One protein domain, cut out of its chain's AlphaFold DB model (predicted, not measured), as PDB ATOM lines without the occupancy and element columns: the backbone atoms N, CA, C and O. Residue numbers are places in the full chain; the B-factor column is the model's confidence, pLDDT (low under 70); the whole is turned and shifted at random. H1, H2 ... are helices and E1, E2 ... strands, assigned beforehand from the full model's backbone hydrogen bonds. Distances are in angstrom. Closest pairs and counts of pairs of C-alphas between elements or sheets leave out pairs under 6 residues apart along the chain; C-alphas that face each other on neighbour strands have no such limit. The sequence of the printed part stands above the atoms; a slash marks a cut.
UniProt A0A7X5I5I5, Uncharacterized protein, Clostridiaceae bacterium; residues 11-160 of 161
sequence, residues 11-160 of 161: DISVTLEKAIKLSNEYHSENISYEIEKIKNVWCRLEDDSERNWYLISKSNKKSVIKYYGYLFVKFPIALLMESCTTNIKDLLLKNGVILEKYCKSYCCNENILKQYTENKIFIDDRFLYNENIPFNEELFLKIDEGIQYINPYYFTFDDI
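This is residues 11 to 160 of the 161 residues of an uncharacterized protein of Clostridiaceae bacterium (UniProt A0A7X5I5I5). A strongly twisted sheet of five strands, with H2 and H3 side by side over one face and H1 on the other face near the E5 edge, makes a main lobe. From it residues 102 to 160 run out as a narrower lobe, largely loop, with H4 beside H1, H5 and H6 at the far end, and the last stretch folding back to H7 between that end and the sheet. The 150 printed residues include seven named helices and five named strands, in the order H1 H2 E1 E2 E3 E4 H3 E5 H4 H5 H6 H7; the class is mixed, helices and strands. The sheet is mixed, in the order E1, E2, E3, E4, E5, with E4 and E5 parallel and the other neighbours antiparallel. The whole is only just compact, close to loose, with a radius of gyration of the C-alphas of 17.4 A, and elongated, spanning 54 by 34 by 26 A.

H1, residues 13 to 21, begins at C-alpha 13 (150.199, 156.353, 181.559) and is 12.5 A long. H2, residues 28 to 36, is 12.3 A long. E1 is residues 41 to 45, 13.3 A; E2 is residues 53 to 59, 17.6 A. E3, residues 64 to 72, is 19.2 A long from C-alpha 64 (170.679, 136.947, 170.506) and bends by 65 degrees at residue 67. E4 is residues 77 to 80, H3 is residues 86 to 94 with 12.1 A, and E5 is residues 98 to 101. H4, residues 110 to 113, and H5, residues 125 to 128, are short. H6, residues 137 to 144, is 10.2 A long. H7, residues 157 to 160, ends at C-alpha 160 (156.030, 144.118, 184.060).

E1 to E4 form a meander, each strand the antiparallel neighbour of the one before, through the hairpins E1 and E2, E2 and E3, E3 and E4. Within hydrogen-bond range are N 42 and O 57 at 2.8 A for E1 and E2, N 56 and O 69 at 2.8 A for E2 and E3, and N 70 and O 79 at 2.9 A for E3 and E4. E4, H3 and E5 form a strand-helix-strand unit, two parallel neighbour strands with a helix between, with a right-handed crossover; N 100 and O 78 are 2.9 A apart. H2 is on the sheet at a height of 8.8 A, over E2 and along it at 2 degrees on the local plane; the C-alphas of Ser 32 and Cys 43 are the closest of H2 and E1, 5.2 A apart. H3, on the same face at a height of 9.2 A, lies over E3 and E4. H2 and H3 only just touch, with 3 pairs of C-alphas within 8 A, the closest being Ile 35 and Ile 88 at 6.8 A, at a shallow tilt of 27 degrees, opposite ways. H1 is on the opposite face, over E5, at a height of 8.7 A from a local plane fitted to only just enough C-alphas, 6. H1 touches H4, closest at the C-alphas of Glu 17 and Ile 112, 6.3 A. H5 and H6 are close but not clearly touching, closest at the C-alphas of Leu 128 and Phe 140, 8.0 A. H7 touches no helix and is not on the sheet. Residues 121 to 122 pair in parallel with residues 149 to 150. In H1, H2, H3 and H6 every O i to N i+4 pair is within hydrogen-bond range; H4, H5 and H7 are too short for such a pair.

The two C-alphas farthest apart, those of Lys 39 and Pro 134, are 54.8 A apart. The printed part has no cut. The links H4 to H5 and H6 to H7 are long, with 11 and 12 residues. The mean pLDDT of the printed part is 92.9, and residues 47 to 50, between E1 and E2, are under 70.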
ATOM      1  N   ASP A  11     156.847 158.764 182.895       95.62
ATOM      2  CA  ASP A  11     155.404 158.509 182.902       95.62
ATOM      3  C   ASP A  11     154.967 157.961 181.537       95.62
ATOM      4  O   ASP A  11     155.178 158.604 180.499       95.62
ATOM      5  N   ILE A  12     154.390 156.760 181.547       96.06
ATOM      6  CA  ILE A  12     153.863 156.072 180.359       96.06
ATOM      7  C   ILE A  12     152.342 155.909 180.388       96.06
ATOM      8  O   ILE A  12     151.788 155.279 179.488       96.06
ATOM      9  N   SER A  13     151.648 156.502 181.367       96.69
ATOM     10  CA  SER A  13     150.199 156.353 181.559       96.69
ATOM     11  C   SER A  13     149.422 156.683 180.288       96.69
ATOM     12  O   SER A  13     148.633 155.873 179.814       96.69
ATOM     13  N   VAL A  14     149.700 157.843 179.681       97.25
ATOM     14  CA  VAL A  14     149.010 158.306 178.465       97.25
ATOM     15  C   VAL A  14     149.273 157.373 177.282       97.25
ATOM     16  O   VAL A  14     148.360 157.069 176.510       97.25
ATOM     17  N   THR A  15     150.513 156.904 177.134       96.75
ATOM     18  CA  THR A  15     150.915 156.001 176.049       96.75
ATOM     19  C   THR A  15     150.195 154.655 176.172       96.75
ATOM     20  O   THR A  15     149.610 154.178 175.198       96.75
ATOM     21  N   LEU A  16     150.185 154.074 177.374       96.38
ATOM     22  CA  LEU A  16     149.514 152.809 177.665       96.38
ATOM     23  C   LEU A  16     147.989 152.929 177.539       96.38
ATOM     24  O   LEU A  16     147.352 152.119 176.870       96.38
ATOM     25  N   GLU A  17     147.388 153.987 178.082       97.31
ATOM     26  CA  GLU A  17     145.946 154.218 177.959       97.31
ATOM     27  C   GLU A  17     145.504 154.333 176.494       97.31
ATOM     28  O   GLU A  17     144.468 153.795 176.093       97.31
ATOM     29  N   LYS A  18     146.307 155.009 175.664       97.06
ATOM     30  CA  LYS A  18     146.049 155.109 174.227       97.06
ATOM     31  C   LYS A  18     146.121 153.741 173.546       97.06
ATOM     32  O   LYS A  18     145.278 153.462 172.699       97.06
ATOM     33  N   ALA A  19     147.084 152.892 173.910       97.06
ATOM     34  CA  ALA A  19     147.198 151.546 173.350       97.06
ATOM     35  C   ALA A  19     145.994 150.668 173.721       97.06
ATOM     36  O   ALA A  19     145.443 150.017 172.839       97.06
ATOM     37  N   ILE A  20     145.515 150.715 174.972       95.50
ATOM     38  CA  ILE A  20     144.295 149.997 175.394       95.50
ATOM     39  C   ILE A  20     143.110 150.354 174.482       95.50
ATOM     40  O   ILE A  20     142.396 149.472 174.002       95.50
ATOM     41  N   LYS A  21     142.924 151.648 174.190       94.94
ATOM     42  CA  LYS A  21     141.830 152.146 173.335       94.94
ATOM     43  C   LYS A  21     141.941 151.712 171.866       94.94
ATOM     44  O   LYS A  21     140.933 151.710 171.169       94.94
ATOM     45  N   LEU A  22     143.138 151.359 171.399       93.12
ATOM     46  CA  LEU A  22     143.419 150.941 170.017       93.12
ATOM     47  C   LEU A  22     143.531 149.417 169.855       93.12
ATOM     48  O   LEU A  22     143.962 148.943 168.812       93.12
ATOM     49  N   SER A  23     143.165 148.646 170.879       89.12
ATOM     50  CA  SER A  23     143.303 147.183 170.910       89.12
ATOM     51  C   SER A  23     142.455 146.428 169.883       89.12
ATOM     52  O   SER A  23     142.751 145.275 169.570       89.12
ATOM     53  N   ASN A  24     141.424 147.066 169.328       86.31
ATOM     54  CA  ASN A  24     140.600 146.471 168.282       86.31
ATOM     55  C   ASN A  24     141.450 146.171 167.040       86.31
ATOM     56  O   ASN A  24     142.192 147.031 166.578       86.31
ATOM     57  N   GLU A  25     141.312 144.960 166.492       85.38
ATOM     58  CA  GLU A  25     142.042 144.491 165.295       85.38
ATOM     59  C   GLU A  25     143.566 144.366 165.484       85.38
ATOM     60  O   GLU A  25     144.308 144.118 164.529       85.38
ATOM     61  N   TYR A  26     144.058 144.488 166.721       94.62
ATOM     62  CA  TYR A  26     145.455 144.237 167.033       94.62
ATOM     63  C   TYR A  26     145.749 142.731 167.051       94.62
ATOM     64  O   TYR A  26     145.200 141.976 167.852       94.62
ATOM     65  N   HIS A  27     146.658 142.298 166.174       94.25
ATOM     66  CA  HIS A  27     147.073 140.901 166.046       94.25
ATOM     67  C   HIS A  27     148.593 140.780 166.194       94.25
ATOM     68  O   HIS A  27     149.332 140.766 165.204       94.25
ATOM     69  N   SER A  28     149.065 140.696 167.440       94.62
ATOM     70  CA  SER A  28     150.495 140.622 167.771       94.62
ATOM     71  C   SER A  28     151.212 139.461 167.079       94.62
ATOM     72  O   SER A  28     152.330 139.635 166.605       94.62
ATOM     73  N   GLU A  29     150.565 138.299 166.957       94.81
ATOM     74  CA  GLU A  29     151.121 137.102 166.314       94.81
ATOM     75  C   GLU A  29     151.452 137.339 164.835       94.81
ATOM     76  O   GLU A  29     152.544 136.999 164.377       94.81
ATOM     77  N   ASN A  30     150.549 137.996 164.099       95.94
ATOM     78  CA  ASN A  30     150.765 138.347 162.695       95.94
ATOM     79  C   ASN A  30     151.924 139.341 162.556       95.94
ATOM     80  O   ASN A  30     152.787 139.181 161.696       95.94
ATOM     81  N   ILE A  31     151.976 140.350 163.429       96.81
ATOM     82  CA  ILE A  31     153.054 141.348 163.435       96.81
ATOM     83  C   ILE A  31     154.397 140.676 163.734       96.81
ATOM     84  O   ILE A  31     155.379 140.917 163.033       96.81
ATOM     85  N   SER A  32     154.427 139.800 164.736       96.38
ATOM     86  CA  SER A  32     155.591 139.001 165.111       96.38
ATOM     87  C   SER A  32     156.094 138.169 163.931       96.38
ATOM     88  O   SER A  32     157.281 138.211 163.601       96.38
ATOM     89  N   TYR A  33     155.184 137.482 163.235       96.19
ATOM     90  CA  TYR A  33     155.489 136.699 162.040       96.19
ATOM     91  C   TYR A  33     156.084 137.551 160.908       96.19
ATOM     92  O   TYR A  33     157.090 137.166 160.308       96.19
ATOM     93  N   GLU A  34     155.524 138.733 160.629       96.88
ATOM     94  CA  GLU A  34     156.081 139.645 159.621       96.88
ATOM     95  C   GLU A  34     157.473 140.168 160.010       96.88
ATOM     96  O   GLU A  34     158.345 140.295 159.147       96.88
ATOM     97  N   ILE A  35     157.724 140.425 161.300       96.81
ATOM     98  CA  ILE A  35     159.054 140.813 161.793       96.81
ATOM     99  C   ILE A  35     160.069 139.677 161.589       96.81
ATOM    100  O   ILE A  35     161.193 139.947 161.164       96.81
ATOM    101  N   GLU A  36     159.696 138.416 161.831       95.06
ATOM    102  CA  GLU A  36     160.598 137.264 161.648       95.06
ATOM    103  C   GLU A  36     161.001 137.018 160.182       95.06
ATOM    104  O   GLU A  36     162.031 136.392 159.917       95.06
ATOM    105  N   LYS A  37     160.255 137.556 159.205       95.25
ATOM    106  CA  LYS A  37     160.675 137.536 157.790       95.25
ATOM    107  C   LYS A  37     161.901 138.413 157.533       95.25
ATOM    108  O   LYS A  37     162.599 138.225 156.531       95.25
ATOM    109  N   ILE A  38     162.194 139.369 158.418       95.12
ATOM    110  CA  ILE A  38     163.410 140.174 158.335       95.12
ATOM    111  C   ILE A  38     164.600 139.273 158.665       95.12
ATOM    112  O   ILE A  38     164.695 138.671 159.734       95.12
ATOM    113  N   LYS A  39     165.557 139.196 157.733       93.44
ATOM    114  CA  LYS A  39     166.738 138.338 157.870       93.44
ATOM    115  C   LYS A  39     167.426 138.563 159.219       93.44
ATOM    116  O   LYS A  39     167.862 139.676 159.513       93.44
ATOM    117  N   ASN A  40     167.634 137.467 159.954       94.12
ATOM    118  CA  ASN A  40     168.353 137.442 161.231       94.12
ATOM    119  C   ASN A  40     167.664 138.243 162.356       94.12
ATOM    120  O   ASN A  40     168.349 138.739 163.254       94.12
ATOM    121  N   VAL A  41     166.340 138.383 162.312       96.00
ATOM    122  CA  VAL A  41     165.535 138.987 163.380       96.00
ATOM    123  C   VAL A  41     164.621 137.928 163.987       96.00
ATOM    124  O   VAL A  41     164.074 137.091 163.274       96.00
ATOM    125  N   TRP A  42     164.489 137.952 165.308       95.00
ATOM    126  CA  TRP A  42     163.512 137.176 166.064       95.00
ATOM    127  C   TRP A  42     162.503 138.120 166.703       95.00
ATOM    128  O   TRP A  42     162.879 139.191 167.186       95.00
ATOM    129  N   CYS A  43     161.244 137.697 166.712       95.06
ATOM    130  CA  CYS A  43     160.169 138.301 167.483       95.06
ATOM    131  C   CYS A  43     159.436 137.145 168.154       95.06
ATOM    132  O   CYS A  43     158.741 136.381 167.491       95.06
ATOM    133  N   ARG A  44     159.740 136.905 169.430       90.69
ATOM    134  CA  ARG A  44     159.331 135.673 170.118       90.69
ATOM    135  C   ARG A  44     158.956 135.963 171.552       90.69
ATOM    136  O   ARG A  44     159.597 136.796 172.189       90.69
ATOM    137  N   LEU A  45     157.954 135.248 172.045       88.50
ATOM    138  CA  LEU A  45     157.762 135.107 173.481       88.50
ATOM    139  C   LEU A  45     158.985 134.363 174.026       88.50
ATOM    140  O   LEU A  45     159.443 133.396 173.416       88.50
ATOM    141  N   GLU A  46     159.569 134.864 175.108       73.19
ATOM    142  CA  GLU A  46     160.594 134.096 175.819       73.19
ATOM    143  C   GLU A  46     159.913 132.895 176.502       73.19
ATOM    144  O   GLU A  46     158.745 133.000 176.861       73.19
ATOM    145  N   ASP A  47     160.620 131.766 176.644       58.38
ATOM    146  CA  ASP A  47     160.073 130.426 176.963       58.38
ATOM    147  C   ASP A  47     159.308 130.300 178.306       58.38
ATOM    148  O   ASP A  47     158.803 129.225 178.631       58.38
ATOM    149  N   ASP A  48     159.168 131.386 179.071       57.72
ATOM    150  CA  ASP A  48     158.369 131.423 180.294       57.72
ATOM    151  C   ASP A  48     156.923 131.824 179.967       57.72
ATOM    152  O   ASP A  48     156.641 132.929 179.498       57.72
ATOM    153  N   SER A  49     155.989 130.922 180.268       50.34
ATOM    154  CA  SER A  49     154.560 130.973 179.923       50.34
ATOM    155  C   SER A  49     153.761 132.172 180.456       50.34
ATOM    156  O   SER A  49     152.587 132.302 180.124       50.34
ATOM    157  N   GLU A  50     154.357 133.039 181.273       58.56
ATOM    158  CA  GLU A  50     153.682 134.193 181.891       58.56
ATOM    159  C   GLU A  50     153.956 135.525 181.176       58.56
ATOM    160  O   GLU A  50     153.419 136.564 181.563       58.56
ATOM    161  N   ARG A  51     154.787 135.523 180.127       72.88
ATOM    162  CA  ARG A  51     155.291 136.771 179.547       72.88
ATOM    163  C   ARG A  51     154.339 137.356 178.516       72.88
ATOM    164  O   ARG A  51     154.068 136.767 177.472       72.88
ATOM    165  N   ASN A  52     153.898 138.583 178.781       88.31
ATOM    166  CA  ASN A  52     152.986 139.335 177.917       88.31
ATOM    167  C   ASN A  52     153.719 140.158 176.843       88.31
ATOM    168  O   ASN A  52     153.114 141.016 176.197       88.31
ATOM    169  N   TRP A  53     155.016 139.916 176.634       92.50
ATOM    170  CA  TRP A  53     155.855 140.686 175.720       92.50
ATOM    171  C   TRP A  53     156.687 139.785 174.804       92.50
ATOM    172  O   TRP A  53     157.475 138.960 175.267       92.50
ATOM    173  N   TYR A  54     156.595 140.006 173.492       94.31
ATOM    174  CA  TYR A  54     157.548 139.454 172.533       94.31
ATOM    175  C   TYR A  54     158.860 140.223 172.618       94.31
ATOM    176  O   TYR A  54     158.873 141.450 172.500       94.31
ATOM    177  N   LEU A  55     159.981 139.515 172.715       94.62
ATOM    178  CA  LEU A  55     161.296 140.098 172.518       94.62
ATOM    179  C   LEU A  55     161.587 140.252 171.023       94.62
ATOM    180  O   LEU A  55     161.623 139.271 170.280       94.62
ATOM    181  N   ILE A  56     161.900 141.478 170.600       96.50
ATOM    182  CA  ILE A  56     162.420 141.785 169.268       96.50
ATOM    183  C   ILE A  56     163.942 141.870 169.349       96.50
ATOM    184  O   ILE A  56     164.504 142.725 170.043       96.50
ATOM    185  N   SER A  57     164.637 141.008 168.614       95.94
ATOM    186  CA  SER A  57     166.094 140.934 168.677       95.94
ATOM    187  C   SER A  57     166.740 140.553 167.350       95.94
ATOM    188  O   SER A  57     166.143 139.911 166.493       95.94
ATOM    189  N   LYS A  58     168.001 140.948 167.174       96.25
ATOM    190  CA  LYS A  58     168.877 140.418 166.133       96.25
ATOM    191  C   LYS A  58     169.501 139.125 166.632       96.25
ATOM    192  O   LYS A  58     170.097 139.112 167.713       96.25
ATOM    193  N   SER A  59     169.476 138.090 165.805       91.88
ATOM    194  CA  SER A  59     170.121 136.814 166.090       91.88
ATOM    195  C   SER A  59     171.164 136.453 165.040       91.88
ATOM    196  O   SER A  59     171.157 136.935 163.909       91.88
ATOM    197  N   ASN A  60     172.090 135.572 165.398       90.75
ATOM    198  CA  ASN A  60     172.956 134.880 164.437       90.75
ATOM    199  C   ASN A  60     172.447 133.451 164.150       90.75
ATOM    200  O   ASN A  60     173.230 132.586 163.760       90.75
ATOM    201  N   LYS A  61     171.144 133.205 164.374       82.00
ATOM    202  CA  LYS A  61     170.462 131.895 164.396       82.00
ATOM    203  C   LYS A  61     170.800 130.968 165.571       82.00
ATOM    204  O   LYS A  61     170.099 129.980 165.741       82.00
ATOM    205  N   LYS A  62     171.834 131.260 166.364       84.38
ATOM    206  CA  LYS A  62     172.200 130.485 167.564       84.38
ATOM    207  C   LYS A  62     171.922 131.248 168.854       84.38
ATOM    208  O   LYS A  62     171.518 130.650 169.839       84.38
ATOM    209  N   SER A  63     172.144 132.556 168.842       88.25
ATOM    210  CA  SER A  63     171.986 133.423 170.000       88.25
ATOM    211  C   SER A  63     171.498 134.810 169.602       88.25
ATOM    212  O   SER A  63     171.649 135.247 168.451       88.25
ATOM    213  N   VAL A  64     170.937 135.511 170.586       91.56
ATOM    214  CA  VAL A  64     170.679 136.947 170.506       91.56
ATOM    215  C   VAL A  64     172.013 137.691 170.545       91.56
ATOM    216  O   VAL A  64     172.855 137.441 171.402       91.56
ATOM    217  N   ILE A  65     172.205 138.610 169.600       94.69
ATOM    218  CA  ILE A  65     173.399 139.466 169.512       94.69
ATOM    219  C   ILE A  65     173.076 140.949 169.692       94.69
ATOM    220  O   ILE A  65     173.977 141.757 169.903       94.69
ATOM    221  N   LYS A  66     171.802 141.332 169.562       95.81
ATOM    222  CA  LYS A  66     171.352 142.704 169.793       95.81
ATOM    223  C   LYS A  66     169.873 142.721 170.137       95.81
ATOM    224  O   LYS A  66     169.085 142.092 169.442       95.81
ATOM    225  N   TYR A  67     169.497 143.499 171.137       94.94
ATOM    226  CA  TYR A  67     168.098 143.743 171.469       94.94
ATOM    227  C   TYR A  67     167.578 144.953 170.691       94.94
ATOM    228  O   TYR A  67     168.314 145.924 170.475       94.94
ATOM    229  N   TYR A  68     166.334 144.878 170.230       97.38
ATOM    230  CA  TYR A  68     165.649 145.956 169.516       97.38
ATOM    231  C   TYR A  68     164.457 146.501 170.296       97.38
ATOM    232  O   TYR A  68     164.167 147.690 170.190       97.38
ATOM    233  N   GLY A  69     163.806 145.684 171.114       96.19
ATOM    234  CA  GLY A  69     162.713 146.137 171.958       96.19
ATOM    235  C   GLY A  69     161.773 145.008 172.324       96.19
ATOM    236  O   GLY A  69     162.095 143.837 172.127       96.19
ATOM    237  N   TYR A  70     160.606 145.398 172.811       96.00
ATOM    238  CA  TYR A  70     159.550 144.499 173.238       96.00
ATOM    239  C   TYR A  70     158.227 144.916 172.606       96.00
ATOM    240  O   TYR A  70     157.959 146.110 172.508       96.00
ATOM    241  N   LEU A  71     157.416 143.952 172.178       96.56
ATOM    242  CA  LEU A  71     156.070 144.158 171.633       96.56
ATOM    243  C   LEU A  71     155.061 143.514 172.581       96.56
ATOM    244  O   LEU A  71     155.204 142.334 172.889       96.56
ATOM    245  N   PHE A  72     154.065 144.260 173.048       95.31
ATOM    246  CA  PHE A  72     153.075 143.716 173.975       95.31
ATOM    247  C   PHE A  72     152.091 142.792 173.257       95.31
ATOM    248  O   PHE A  72     151.686 143.070 172.139       95.31
ATOM    249  N   VAL A  73     151.682 141.696 173.888       93.94
ATOM    250  CA  VAL A  73     150.827 140.677 173.259       93.94
ATOM    251  C   VAL A  73     149.395 141.175 173.064       93.94
ATOM    252  O   VAL A  73     148.781 140.903 172.039       93.94
ATOM    253  N   LYS A  74     148.843 141.914 174.033       93.88
ATOM    254  CA  LYS A  74     147.400 142.222 174.054       93.88
ATOM    255  C   LYS A  74     147.029 143.594 173.506       93.88
ATOM    256  O   LYS A  74     145.900 143.794 173.071       93.88
ATOM    257  N   PHE A  75     147.955 144.546 173.538       96.31
ATOM    258  CA  PHE A  75     147.707 145.935 173.157       96.31
ATOM    259  C   PHE A  75     148.781 146.415 172.177       96.31
ATOM    260  O   PHE A  75     149.940 146.025 172.324       96.31
ATOM    261  N   PRO A  76     148.438 147.294 171.220       97.50
ATOM    262  CA  PRO A  76     149.344 147.785 170.184       97.50
ATOM    263  C   PRO A  76     150.376 148.769 170.746       97.50
ATOM    264  O   PRO A  76     150.341 149.964 170.454       97.50
ATOM    265  N   ILE A  77     151.322 148.279 171.543       97.56
ATOM    266  CA  ILE A  77     152.458 149.057 172.035       97.56
ATOM    267  C   ILE A  77     153.761 148.269 171.930       97.56
ATOM    268  O   ILE A  77     153.815 147.071 172.208       97.56
ATOM    269  N   ALA A  78     154.829 148.969 171.554       97.69
ATOM    270  CA  ALA A  78     156.185 148.458 171.594       97.69
ATOM    271  C   ALA A  78     157.127 149.418 172.328       97.69
ATOM    272  O   ALA A  78     157.154 150.617 172.047       97.69
ATOM    273  N   LEU A  79     157.944 148.866 173.226       96.69
ATOM    274  CA  LEU A  79     159.024 149.574 173.909       96.69
ATOM    275  C   LEU A  79     160.327 149.324 173.154       96.69
ATOM    276  O   LEU A  79     160.865 148.216 173.169       96.69
ATOM    277  N   LEU A  80     160.838 150.337 172.460       97.69
ATOM    278  CA  LEU A  80     161.962 150.194 171.542       97.69
ATOM    279  C   LEU A  80     163.265 150.726 172.127       97.69
ATOM    280  O   LEU A  80     163.343 151.839 172.650       97.69
ATOM    281  N   MET A  81     164.326 149.948 171.955       96.62
ATOM    282  CA  MET A  81     165.686 150.385 172.239       96.62
ATOM    283  C   MET A  81     166.205 151.298 171.122       96.62
ATOM    284  O   MET A  81     165.783 151.206 169.965       96.62
ATOM    285  N   GLU A  82     167.187 152.144 171.432       95.31
ATOM    286  CA  GLU A  82     167.825 153.035 170.443       95.31
ATOM    287  C   GLU A  82     168.449 152.266 169.270       95.31
ATOM    288  O   GLU A  82     168.497 152.745 168.140       95.31
ATOM    289  N   SER A  83     168.871 151.030 169.528       95.44
ATOM    290  CA  SER A  83     169.415 150.084 168.559       95.44
ATOM    291  C   SER A  83     168.423 149.589 167.505       95.44
ATOM    292  O   SER A  83     168.885 148.956 166.548       95.44
ATOM    293  N   CYS A  84     167.116 149.799 167.693       97.38
ATOM    294  CA  CYS A  84     166.060 149.303 166.812       97.38
ATOM    295  C   CYS A  84     166.157 149.910 165.407       97.38
ATOM    296  O   CYS A  84     166.286 151.127 165.244       97.38
ATOM    297  N   THR A  85     166.096 149.054 164.388       96.31
ATOM    298  CA  THR A  85     166.252 149.455 162.987       96.31
ATOM    299  C   THR A  85     164.992 150.132 162.452       96.31
ATOM    300  O   THR A  85     163.877 149.832 162.881       96.31
ATOM    301  N   THR A  86     165.160 151.024 161.472       96.38
ATOM    302  CA  THR A  86     164.044 151.741 160.834       96.38
ATOM    303  C   THR A  86     163.019 150.782 160.229       96.38
ATOM    304  O   THR A  86     161.835 150.942 160.480       96.38
ATOM    305  N   ASN A  87     163.459 149.704 159.571       95.94
ATOM    306  CA  ASN A  87     162.550 148.719 158.972       95.94
ATOM    307  C   ASN A  87     161.586 148.084 159.990       95.94
ATOM    308  O   ASN A  87     160.432 147.830 159.661       95.94
ATOM    309  N   ILE A  88     162.048 147.820 161.221       97.88
ATOM    310  CA  ILE A  88     161.190 147.274 162.283       97.88
ATOM    311  C   ILE A  88     160.206 148.350 162.758       97.88
ATOM    312  O   ILE A  88     159.021 148.064 162.910       97.88
ATOM    313  N   LYS A  89     160.674 149.592 162.946       98.19
ATOM    314  CA  LYS A  89     159.820 150.727 163.338       98.19
ATOM    315  C   LYS A  89     158.705 150.972 162.321       98.19
ATOM    316  O   LYS A  89     157.549 151.077 162.713       98.19
ATOM    317  N   ASP A  90     159.042 151.002 161.036       97.88
ATOM    318  CA  ASP A  90     158.088 151.242 159.952       97.88
ATOM    319  C   ASP A  90     157.039 150.130 159.869       97.88
ATOM    320  O   ASP A  90     155.851 150.404 159.695       97.88
ATOM    321  N   LEU A  91     157.456 148.871 160.046       97.81
ATOM    322  CA  LEU A  91     156.547 147.724 160.086       97.81
ATOM    323  C   LEU A  91     155.571 147.835 161.260       97.81
ATOM    324  O   LEU A  91     154.367 147.674 161.065       97.81
ATOM    325  N   LEU A  92     156.062 148.145 162.460       97.88
ATOM    326  CA  LEU A  92     155.222 148.320 163.645       97.88
ATOM    327  C   LEU A  92     154.212 149.467 163.457       97.88
ATOM    328  O   LEU A  92     153.020 149.273 163.684       97.88
ATOM    329  N   LEU A  93     154.658 150.625 162.956       97.38
ATOM    330  CA  LEU A  93     153.786 151.775 162.680       97.38
ATOM    331  C   LEU A  93     152.714 151.458 161.636       97.38
ATOM    332  O   LEU A  93     151.553 151.819 161.818       97.38
ATOM    333  N   LYS A  94     153.078 150.748 160.559       96.69
ATOM    334  CA  LYS A  94     152.130 150.316 159.522       96.69
ATOM    335  C   LYS A  94     151.022 149.420 160.083       96.69
ATOM    336  O   LYS A  94     149.917 149.427 159.552       96.69
ATOM    337  N   ASN A  95     151.312 148.677 161.150       95.88
ATOM    338  CA  ASN A  95     150.356 147.821 161.850       95.88
ATOM    339  C   ASN A  95     149.702 148.516 163.061       95.88
ATOM    340  O   ASN A  95     149.169 147.847 163.940       95.88
ATOM    341  N   GLY A  96     149.759 149.851 163.139       95.69
ATOM    342  CA  GLY A  96     149.067 150.621 164.175       95.69
ATOM    343  C   GLY A  96     149.691 150.540 165.570       95.69
ATOM    344  O   GLY A  96     149.063 150.966 166.537       95.69
ATOM    345  N   VAL A  97     150.917 150.025 165.702       98.00
ATOM    346  CA  VAL A  97     151.595 149.900 166.999       98.00
ATOM    347  C   VAL A  97     152.122 151.254 167.463       98.00
ATOM    348  O   VAL A  97     152.864 151.935 166.750       98.00
ATOM    349  N   ILE A  98     151.788 151.626 168.697       98.06
ATOM    350  CA  ILE A  98     152.366 152.781 169.379       98.06
ATOM    351  C   ILE A  98     153.812 152.462 169.747       98.06
ATOM    352  O   ILE A  98     154.095 151.475 170.423       98.06
ATOM    353  N   LEU A  99     154.734 153.318 169.318       97.88
ATOM    354  CA  LEU A  99     156.148 153.182 169.639       97.88
ATOM    355  C   LEU A  99     156.503 154.086 170.815       97.88
ATOM    356  O   LEU A  99     156.287 155.294 170.748       97.88
ATOM    357  N   GLU A 100     157.100 153.515 171.851       96.94
ATOM    358  CA  GLU A 100     157.635 154.247 172.998       96.94
ATOM    359  C   GLU A 100     159.109 153.892 173.194       96.94
ATOM    360  O   GLU A 100     159.552 152.787 172.866       96.94
ATOM    361  N   LYS A 101     159.902 154.838 173.699       96.25
ATOM    362  CA  LYS A 101     161.313 154.573 173.982       96.25
ATOM    363  C   LYS A 101     161.424 153.708 175.235       96.25
ATOM    364  O   LYS A 101     160.842 154.022 176.266       96.25
ATOM    365  N   TYR A 102     162.249 152.667 175.168       95.31
ATOM    366  CA  TYR A 102     162.624 151.907 176.351       95.31
ATOM    367  C   TYR A 102     163.414 152.788 177.338       95.31
ATOM    368  O   TYR A 102     164.464 153.345 176.998       95.31
ATOM    369  N   CYS A 103     162.931 152.866 178.572       93.25
ATOM    370  CA  CYS A 103     163.564 153.503 179.718       93.25
ATOM    371  C   CYS A 103     163.891 152.465 180.804       93.25
ATOM    372  O   CYS A 103     163.343 151.365 180.831       93.25
ATOM    373  N   LYS A 104     164.818 152.817 181.703       90.62
ATOM    374  CA  LYS A 104     165.194 151.953 182.834       90.62
ATOM    375  C   LYS A 104     164.114 151.908 183.916       90.62
ATOM    376  O   LYS A 104     163.970 150.883 184.567       90.62
ATOM    377  N   SER A 105     163.401 153.014 184.096       93.88
ATOM    378  CA  SER A 105     162.375 153.183 185.115       93.88
ATOM    379  C   SER A 105     161.181 153.956 184.562       93.88
ATOM    380  O   SER A 105     161.325 154.865 183.735       93.88
ATOM    381  N   TYR A 106     160.006 153.588 185.052       95.19
ATOM    382  CA  TYR A 106     158.717 154.109 184.640       95.19
ATOM    383  C   TYR A 106     157.840 154.408 185.850       95.19
ATOM    384  O   TYR A 106     158.029 153.857 186.935       95.19
ATOM    385  N   CYS A 107     156.859 155.271 185.627       95.88
ATOM    386  CA  CYS A 107     155.681 155.381 186.467       95.88
ATOM    387  C   CYS A 107     154.437 155.288 185.584       95.88
ATOM    388  O   CYS A 107     154.470 155.563 184.381       95.88
ATOM    389  N   CYS A 108     153.344 154.837 186.179       96.19
ATOM    390  CA  CYS A 108     152.079 154.662 185.496       96.19
ATOM    391  C   CYS A 108     150.940 154.723 186.511       96.19
ATOM    392  O   CYS A 108     151.071 154.250 187.638       96.19
ATOM    393  N   ASN A 109     149.794 155.257 186.102       95.69
ATOM    394  CA  ASN A 109     148.563 155.082 186.856       95.69
ATOM    395  C   ASN A 109     148.300 153.587 187.117       95.69
ATOM    396  O   ASN A 109     148.253 152.786 186.184       95.69
ATOM    397  N   GLU A 110     148.065 153.222 188.377       94.56
ATOM    398  CA  GLU A 110     147.904 151.827 188.798       94.56
ATOM    399  C   GLU A 110     146.789 151.086 188.039       94.56
ATOM    400  O   GLU A 110     146.964 149.933 187.652       94.56
ATOM    401  N   ASN A 111     145.657 151.741 187.762       94.69
ATOM    402  CA  ASN A 111     144.540 151.104 187.056       94.69
ATOM    403  C   ASN A 111     144.866 150.819 185.588       94.69
ATOM    404  O   ASN A 111     144.379 149.834 185.035       94.69
ATOM    405  N   ILE A 112     145.687 151.668 184.963       95.75
ATOM    406  CA  ILE A 112     146.203 151.424 183.614       95.75
ATOM    407  C   ILE A 112     147.231 150.293 183.673       95.75
ATOM    408  O   ILE A 112     147.138 149.347 182.898       95.75
ATOM    409  N   LEU A 113     148.169 150.348 184.622       94.38
ATOM    410  CA  LEU A 113     149.237 149.360 184.773       94.38
ATOM    411  C   LEU A 113     148.705 147.939 185.018       94.38
ATOM    412  O   LEU A 113     149.197 146.995 184.407       94.38
ATOM    413  N   LYS A 114     147.636 147.797 185.809       92.88
ATOM    414  CA  LYS A 114     146.927 146.524 186.043       92.88
ATOM    415  C   LYS A 114     146.449 145.827 184.770       92.88
ATOM    416  O   LYS A 114     146.296 144.615 184.774       92.88
ATOM    417  N   GLN A 115     146.211 146.559 183.681       92.50
ATOM    418  CA  GLN A 115     145.823 145.957 182.400       92.50
ATOM    419  C   GLN A 115     147.015 145.302 181.681       92.50
ATOM    420  O   GLN A 115     146.819 144.459 180.808       92.50
ATOM    421  N   TYR A 116     148.246 145.688 182.034       91.75
ATOM    422  CA  TYR A 116     149.484 145.213 181.412       91.75
ATOM    423  C   TYR A 116     150.164 144.073 182.173       91.75
ATOM    424  O   TYR A 116     151.065 143.437 181.633       91.75
ATOM    425  N   THR A 117     149.736 143.802 183.403       88.75
ATOM    426  CA  THR A 117     150.335 142.789 184.276       88.75
ATOM    427  C   THR A 117     149.253 141.921 184.900       88.75
ATOM    428  O   THR A 117     148.291 142.448 185.457       88.75
ATOM    429  N   GLU A 118     149.424 140.604 184.889       81.88
ATOM    430  CA  GLU A 118     148.496 139.674 185.539       81.88
ATOM    431  C   GLU A 118     149.037 139.215 186.895       81.88
ATOM    432  O   GLU A 118     150.236 138.995 187.046       81.88
ATOM    433  N   ASN A 119     148.152 139.043 187.884       82.44
ATOM    434  CA  ASN A 119     148.466 138.447 189.192       82.44
ATOM    435  C   ASN A 119     149.587 139.145 189.994       82.44
ATOM    436  O   ASN A 119     150.237 138.518 190.829       82.44
ATOM    437  N   LYS A 120     149.812 140.446 189.769       88.56
ATOM    438  CA  LYS A 120     150.802 141.243 190.508       88.56
ATOM    439  C   LYS A 120     150.149 142.047 191.627       88.56
ATOM    440  O   LYS A 120     149.044 142.571 191.480       88.56
ATOM    441  N   ILE A 121     150.858 142.153 192.747       92.69
ATOM    442  CA  ILE A 121     150.481 143.004 193.874       92.69
ATOM    443  C   ILE A 121     151.038 144.404 193.619       92.69
ATOM    444  O   ILE A 121     152.178 144.548 193.182       92.69
ATOM    445  N   PHE A 122     150.239 145.430 193.897       94.75
ATOM    446  CA  PHE A 122     150.639 146.827 193.761       94.75
ATOM    447  C   PHE A 122     150.748 147.472 195.132       94.75
ATOM    448  O   PHE A 122     149.825 147.362 195.939       94.75
ATOM    449  N   ILE A 123     151.874 148.135 195.386       95.12
ATOM    450  CA  ILE A 123     152.117 148.863 196.632       95.12
ATOM    451  C   ILE A 123     152.783 150.191 196.286       95.12
ATOM    452  O   ILE A 123     153.848 150.222 195.677       95.12
ATOM    453  N   ASP A 124     152.158 151.294 196.692       93.25
ATOM    454  CA  ASP A 124     152.810 152.602 196.715       93.25
ATOM    455  C   ASP A 124     153.729 152.667 197.937       93.25
ATOM    456  O   ASP A 124     153.275 152.985 199.030       93.25
ATOM    457  N   ASP A 125     155.010 152.338 197.773       93.75
ATOM    458  CA  ASP A 125     155.991 152.320 198.867       93.75
ATOM    459  C   ASP A 125     156.449 153.715 199.328       93.75
ATOM    460  O   ASP A 125     157.247 153.830 200.262       93.75
ATOM    461  N   ARG A 126     155.945 154.797 198.712       93.69
ATOM    462  CA  ARG A 126     156.396 156.160 199.026       93.69
ATOM    463  C   ARG A 126     156.122 156.544 200.472       93.69
ATOM    464  O   ARG A 126     156.835 157.393 200.993       93.69
ATOM    465  N   PHE A 127     155.159 155.911 201.149       94.25
ATOM    466  CA  PHE A 127     154.925 156.124 202.585       94.25
ATOM    467  C   PHE A 127     156.127 155.745 203.469       94.25
ATOM    468  O   PHE A 127     156.170 156.148 204.628       94.25
ATOM    469  N   LEU A 128     157.105 154.989 202.953       93.00
ATOM    470  CA  LEU A 128     158.327 154.637 203.681       93.00
ATOM    471  C   LEU A 128     159.347 155.785 203.743       93.00
ATOM    472  O   LEU A 128     160.198 155.788 204.628       93.00
ATOM    473  N   TYR A 129     159.299 156.734 202.802       92.12
ATOM    474  CA  TYR A 129     160.322 157.783 202.660       92.12
ATOM    475  C   TYR A 129     159.780 159.184 202.348       92.12
ATOM    476  O   TYR A 129     160.543 160.148 202.364       92.12
ATOM    477  N   ASN A 130     158.488 159.330 202.055       89.94
ATOM    478  CA  ASN A 130     157.836 160.614 201.832       89.94
ATOM    479  C   ASN A 130     157.010 161.000 203.059       89.94
ATOM    480  O   ASN A 130     155.910 160.492 203.258       89.94
ATOM    481  N   GLU A 131     157.510 161.964 203.830       90.69
ATOM    482  CA  GLU A 131     156.879 162.466 205.061       90.69
ATOM    483  C   GLU A 131     155.469 163.051 204.849       90.69
ATOM    484  O   GLU A 131     154.710 163.205 205.803       90.69
ATOM    485  N   ASN A 132     155.088 163.359 203.604       94.88
ATOM    486  CA  ASN A 132     153.747 163.847 203.276       94.88
ATOM    487  C   ASN A 132     152.706 162.725 203.131       94.88
ATOM    488  O   ASN A 132     151.519 163.015 202.985       94.88
ATOM    489  N   ILE A 133     153.130 161.459 203.116       91.62
ATOM    490  CA  ILE A 133     152.249 160.300 202.985       91.62
ATOM    491  C   ILE A 133     152.194 159.592 204.344       91.62
ATOM    492  O   ILE A 133     153.242 159.208 204.863       91.62
ATOM    493  N   PRO A 134     151.001 159.401 204.940       95.62
ATOM    494  CA  PRO A 134     150.876 158.675 206.198       95.62
ATOM    495  C   PRO A 134     151.455 157.264 206.097       95.62
ATOM    496  O   PRO A 134     151.187 156.549 205.128       95.62
ATOM    497  N   PHE A 135     152.206 156.854 207.120       95.31
ATOM    498  CA  PHE A 135     152.724 155.493 207.216       95.31
ATOM    499  C   PHE A 135     151.576 154.475 207.193       95.31
ATOM    500  O   PHE A 135     150.586 154.628 207.911       95.31
ATOM    501  N   ASN A 136     151.722 153.431 206.379       96.06
ATOM    502  CA  ASN A 136     150.745 152.359 206.257       96.06
ATOM    503  C   ASN A 136     151.335 151.053 206.802       96.06
ATOM    504  O   ASN A 136     152.109 150.382 206.123       96.06
ATOM    505  N   GLU A 137     150.952 150.697 208.029       96.12
ATOM    506  CA  GLU A 137     151.462 149.509 208.725       96.12
ATOM    507  C   GLU A 137     151.101 148.201 208.003       96.12
ATOM    508  O   GLU A 137     151.941 147.315 207.892       96.12
ATOM    509  N   GLU A 138     149.897 148.093 207.430       95.75
ATOM    510  CA  GLU A 138     149.475 146.888 206.703       95.75
ATOM    511  C   GLU A 138     150.335 146.647 205.454       95.75
ATOM    512  O   GLU A 138     150.754 145.523 205.181       95.75
ATOM    513  N   LEU A 139     150.613 147.705 204.685       95.44
ATOM    514  CA  LEU A 139     151.480 147.607 203.511       95.44
ATOM    515  C   LEU A 139     152.937 147.383 203.908       95.44
ATOM    516  O   LEU A 139     153.625 146.619 203.239       95.44
ATOM    517  N   PHE A 140     153.399 148.001 204.997       96.44
ATOM    518  CA  PHE A 140     154.740 147.765 205.520       96.44
ATOM    519  C   PHE A 140     154.957 146.293 205.876       96.44
ATOM    520  O   PHE A 140     155.945 145.719 205.432       96.44
ATOM    521  N   LEU A 141     154.023 145.666 206.601       96.75
ATOM    522  CA  LEU A 141     154.125 144.252 206.971       96.75
ATOM    523  C   LEU A 141     154.223 143.344 205.739       96.75
ATOM    524  O   LEU A 141     155.069 142.460 205.703       96.75
ATOM    525  N   LYS A 142     153.445 143.614 204.681       95.56
ATOM    526  CA  LYS A 142     153.547 142.878 203.404       95.56
ATOM    527  C   LYS A 142     154.938 142.991 202.773       95.56
ATOM    528  O   LYS A 142     155.457 142.012 202.241       95.56
ATOM    529  N   ILE A 143     155.530 144.186 202.806       94.88
ATOM    530  CA  ILE A 143     156.886 144.423 202.287       94.88
ATOM    531  C   ILE A 143     157.926 143.703 203.154       94.88
ATOM    532  O   ILE A 143     158.817 143.054 202.610       94.88
ATOM    533  N   ASP A 144     157.806 143.790 204.482       95.56
ATOM    534  CA  ASP A 144     158.709 143.153 205.453       95.56
ATOM    535  C   ASP A 144     158.673 141.615 205.357       95.56
ATOM    536  O   ASP A 144     159.708 140.955 205.422       95.56
ATOM    537  N   GLU A 145     157.501 141.044 205.065       96.31
ATOM    538  CA  GLU A 145     157.308 139.620 204.755       96.31
ATOM    539  C   GLU A 145     157.947 139.181 203.420       96.31
ATOM    540  O   GLU A 145     157.979 137.989 203.106       96.31
ATOM    541  N   GLY A 146     158.473 140.118 202.625       94.06
ATOM    542  CA  GLY A 146     159.161 139.834 201.366       94.06
ATOM    543  C   GLY A 146     158.229 139.557 200.186       94.06
ATOM    544  O   GLY A 146     158.645 138.920 199.213       94.06
ATOM    545  N   ILE A 147     156.974 140.017 200.244       93.00
ATOM    546  CA  ILE A 147     156.037 139.899 199.122       93.00
ATOM    547  C   ILE A 147     156.593 140.648 197.906       93.00
ATOM    548  O   ILE A 147     157.004 141.803 198.002       93.00
ATOM    549  N   GLN A 148     156.568 140.009 196.734       91.31
ATOM    550  CA  GLN A 148     156.884 140.681 195.475       91.31
ATOM    551  C   GLN A 148     155.735 141.604 195.062       91.31
ATOM    552  O   GLN A 148     154.581 141.177 194.973       91.31
ATOM    553  N   TYR A 149     156.057 142.861 194.769       94.19
ATOM    554  CA  TYR A 149     155.094 143.869 194.349       94.19
ATOM    555  C   TYR A 149     155.673 144.773 193.264       94.19
ATOM    556  O   TYR A 149     156.883 144.835 193.059       94.19
ATOM    557  N   ILE A 150     154.785 145.498 192.592       94.56
ATOM    558  CA  ILE A 150     155.121 146.565 191.656       94.56
ATOM    559  C   ILE A 150     154.738 147.892 192.298       94.56
ATOM    560  O   ILE A 150     153.589 148.082 192.706       94.56
ATOM    561  N   ASN A 151     155.683 148.828 192.357       95.00
ATOM    562  CA  ASN A 151     155.379 150.203 192.724       95.00
ATOM    563  C   ASN A 151     154.962 150.994 191.469       95.00
ATOM    564  O   ASN A 151     155.798 151.246 190.600       95.00
ATOM    565  N   PRO A 152     153.695 151.441 191.349       94.38
ATOM    566  CA  PRO A 152     153.227 152.165 190.165       94.38
ATOM    567  C   PRO A 152     153.950 153.506 189.946       94.38
ATOM    568  O   PRO A 152     153.960 154.023 188.830       94.38
ATOM    569  N   TYR A 153     154.586 154.067 190.978       93.62
ATOM    570  CA  TYR A 153     155.351 155.313 190.891       93.62
ATOM    571  C   TYR A 153     156.833 155.104 190.576       93.62
ATOM    572  O   TYR A 153     157.524 156.079 190.272       93.62
ATOM    573  N   TYR A 154     157.313 153.861 190.626       93.94
ATOM    574  CA  TYR A 154     158.675 153.496 190.265       93.94
ATOM    575  C   TYR A 154     158.775 151.992 189.986       93.94
ATOM    576  O   TYR A 154     158.889 151.187 190.905       93.94
ATOM    577  N   PHE A 155     158.781 151.609 188.712       93.50
ATOM    578  CA  PHE A 155     159.011 150.224 188.296       93.50
ATOM    579  C   PHE A 155     159.934 150.156 187.080       93.50
ATOM    580  O   PHE A 155     160.080 151.112 186.316       93.50
ATOM    581  N   THR A 156     160.576 149.015 186.898       92.81
ATOM    582  CA  THR A 156     161.403 148.665 185.746       92.81
ATOM    583  C   THR A 156     160.609 147.815 184.759       92.81
ATOM    584  O   THR A 156     159.541 147.297 185.070       92.81
ATOM    585  N   PHE A 157     161.123 147.646 183.539       90.25
ATOM    586  CA  PHE A 157     160.464 146.756 182.582       90.25
ATOM    587  C   PHE A 157     160.382 145.308 183.086       90.25
ATOM    588  O   PHE A 157     159.392 144.642 182.816       90.25
ATOM    589  N   ASP A 158     161.381 144.841 183.837       88.44
ATOM    590  CA  ASP A 158     161.413 143.466 184.345       88.44
ATOM    591  C   ASP A 158     160.287 143.193 185.356       88.44
ATOM    592  O   ASP A 158     159.831 142.059 185.463       88.44
ATOM    593  N   ASP A 159     159.770 144.231 186.023       89.00
ATOM    594  CA  ASP A 159     158.624 144.110 186.931       89.00
ATOM    595  C   ASP A 159     157.313 143.813 186.180       89.00
ATOM    596  O   ASP A 159     156.388 143.227 186.742       89.00
ATOM    597  N   ILE A 160     157.234 144.208 184.902       87.25
ATOM    598  CA  ILE A 160     156.030 144.118 184.060       87.25
ATOM    599  C   ILE A 160     156.189 143.170 182.857       87.25
ATOM    600  O   ILE A 160     155.291 143.116 182.009       87.25
TER     601      ILE A 160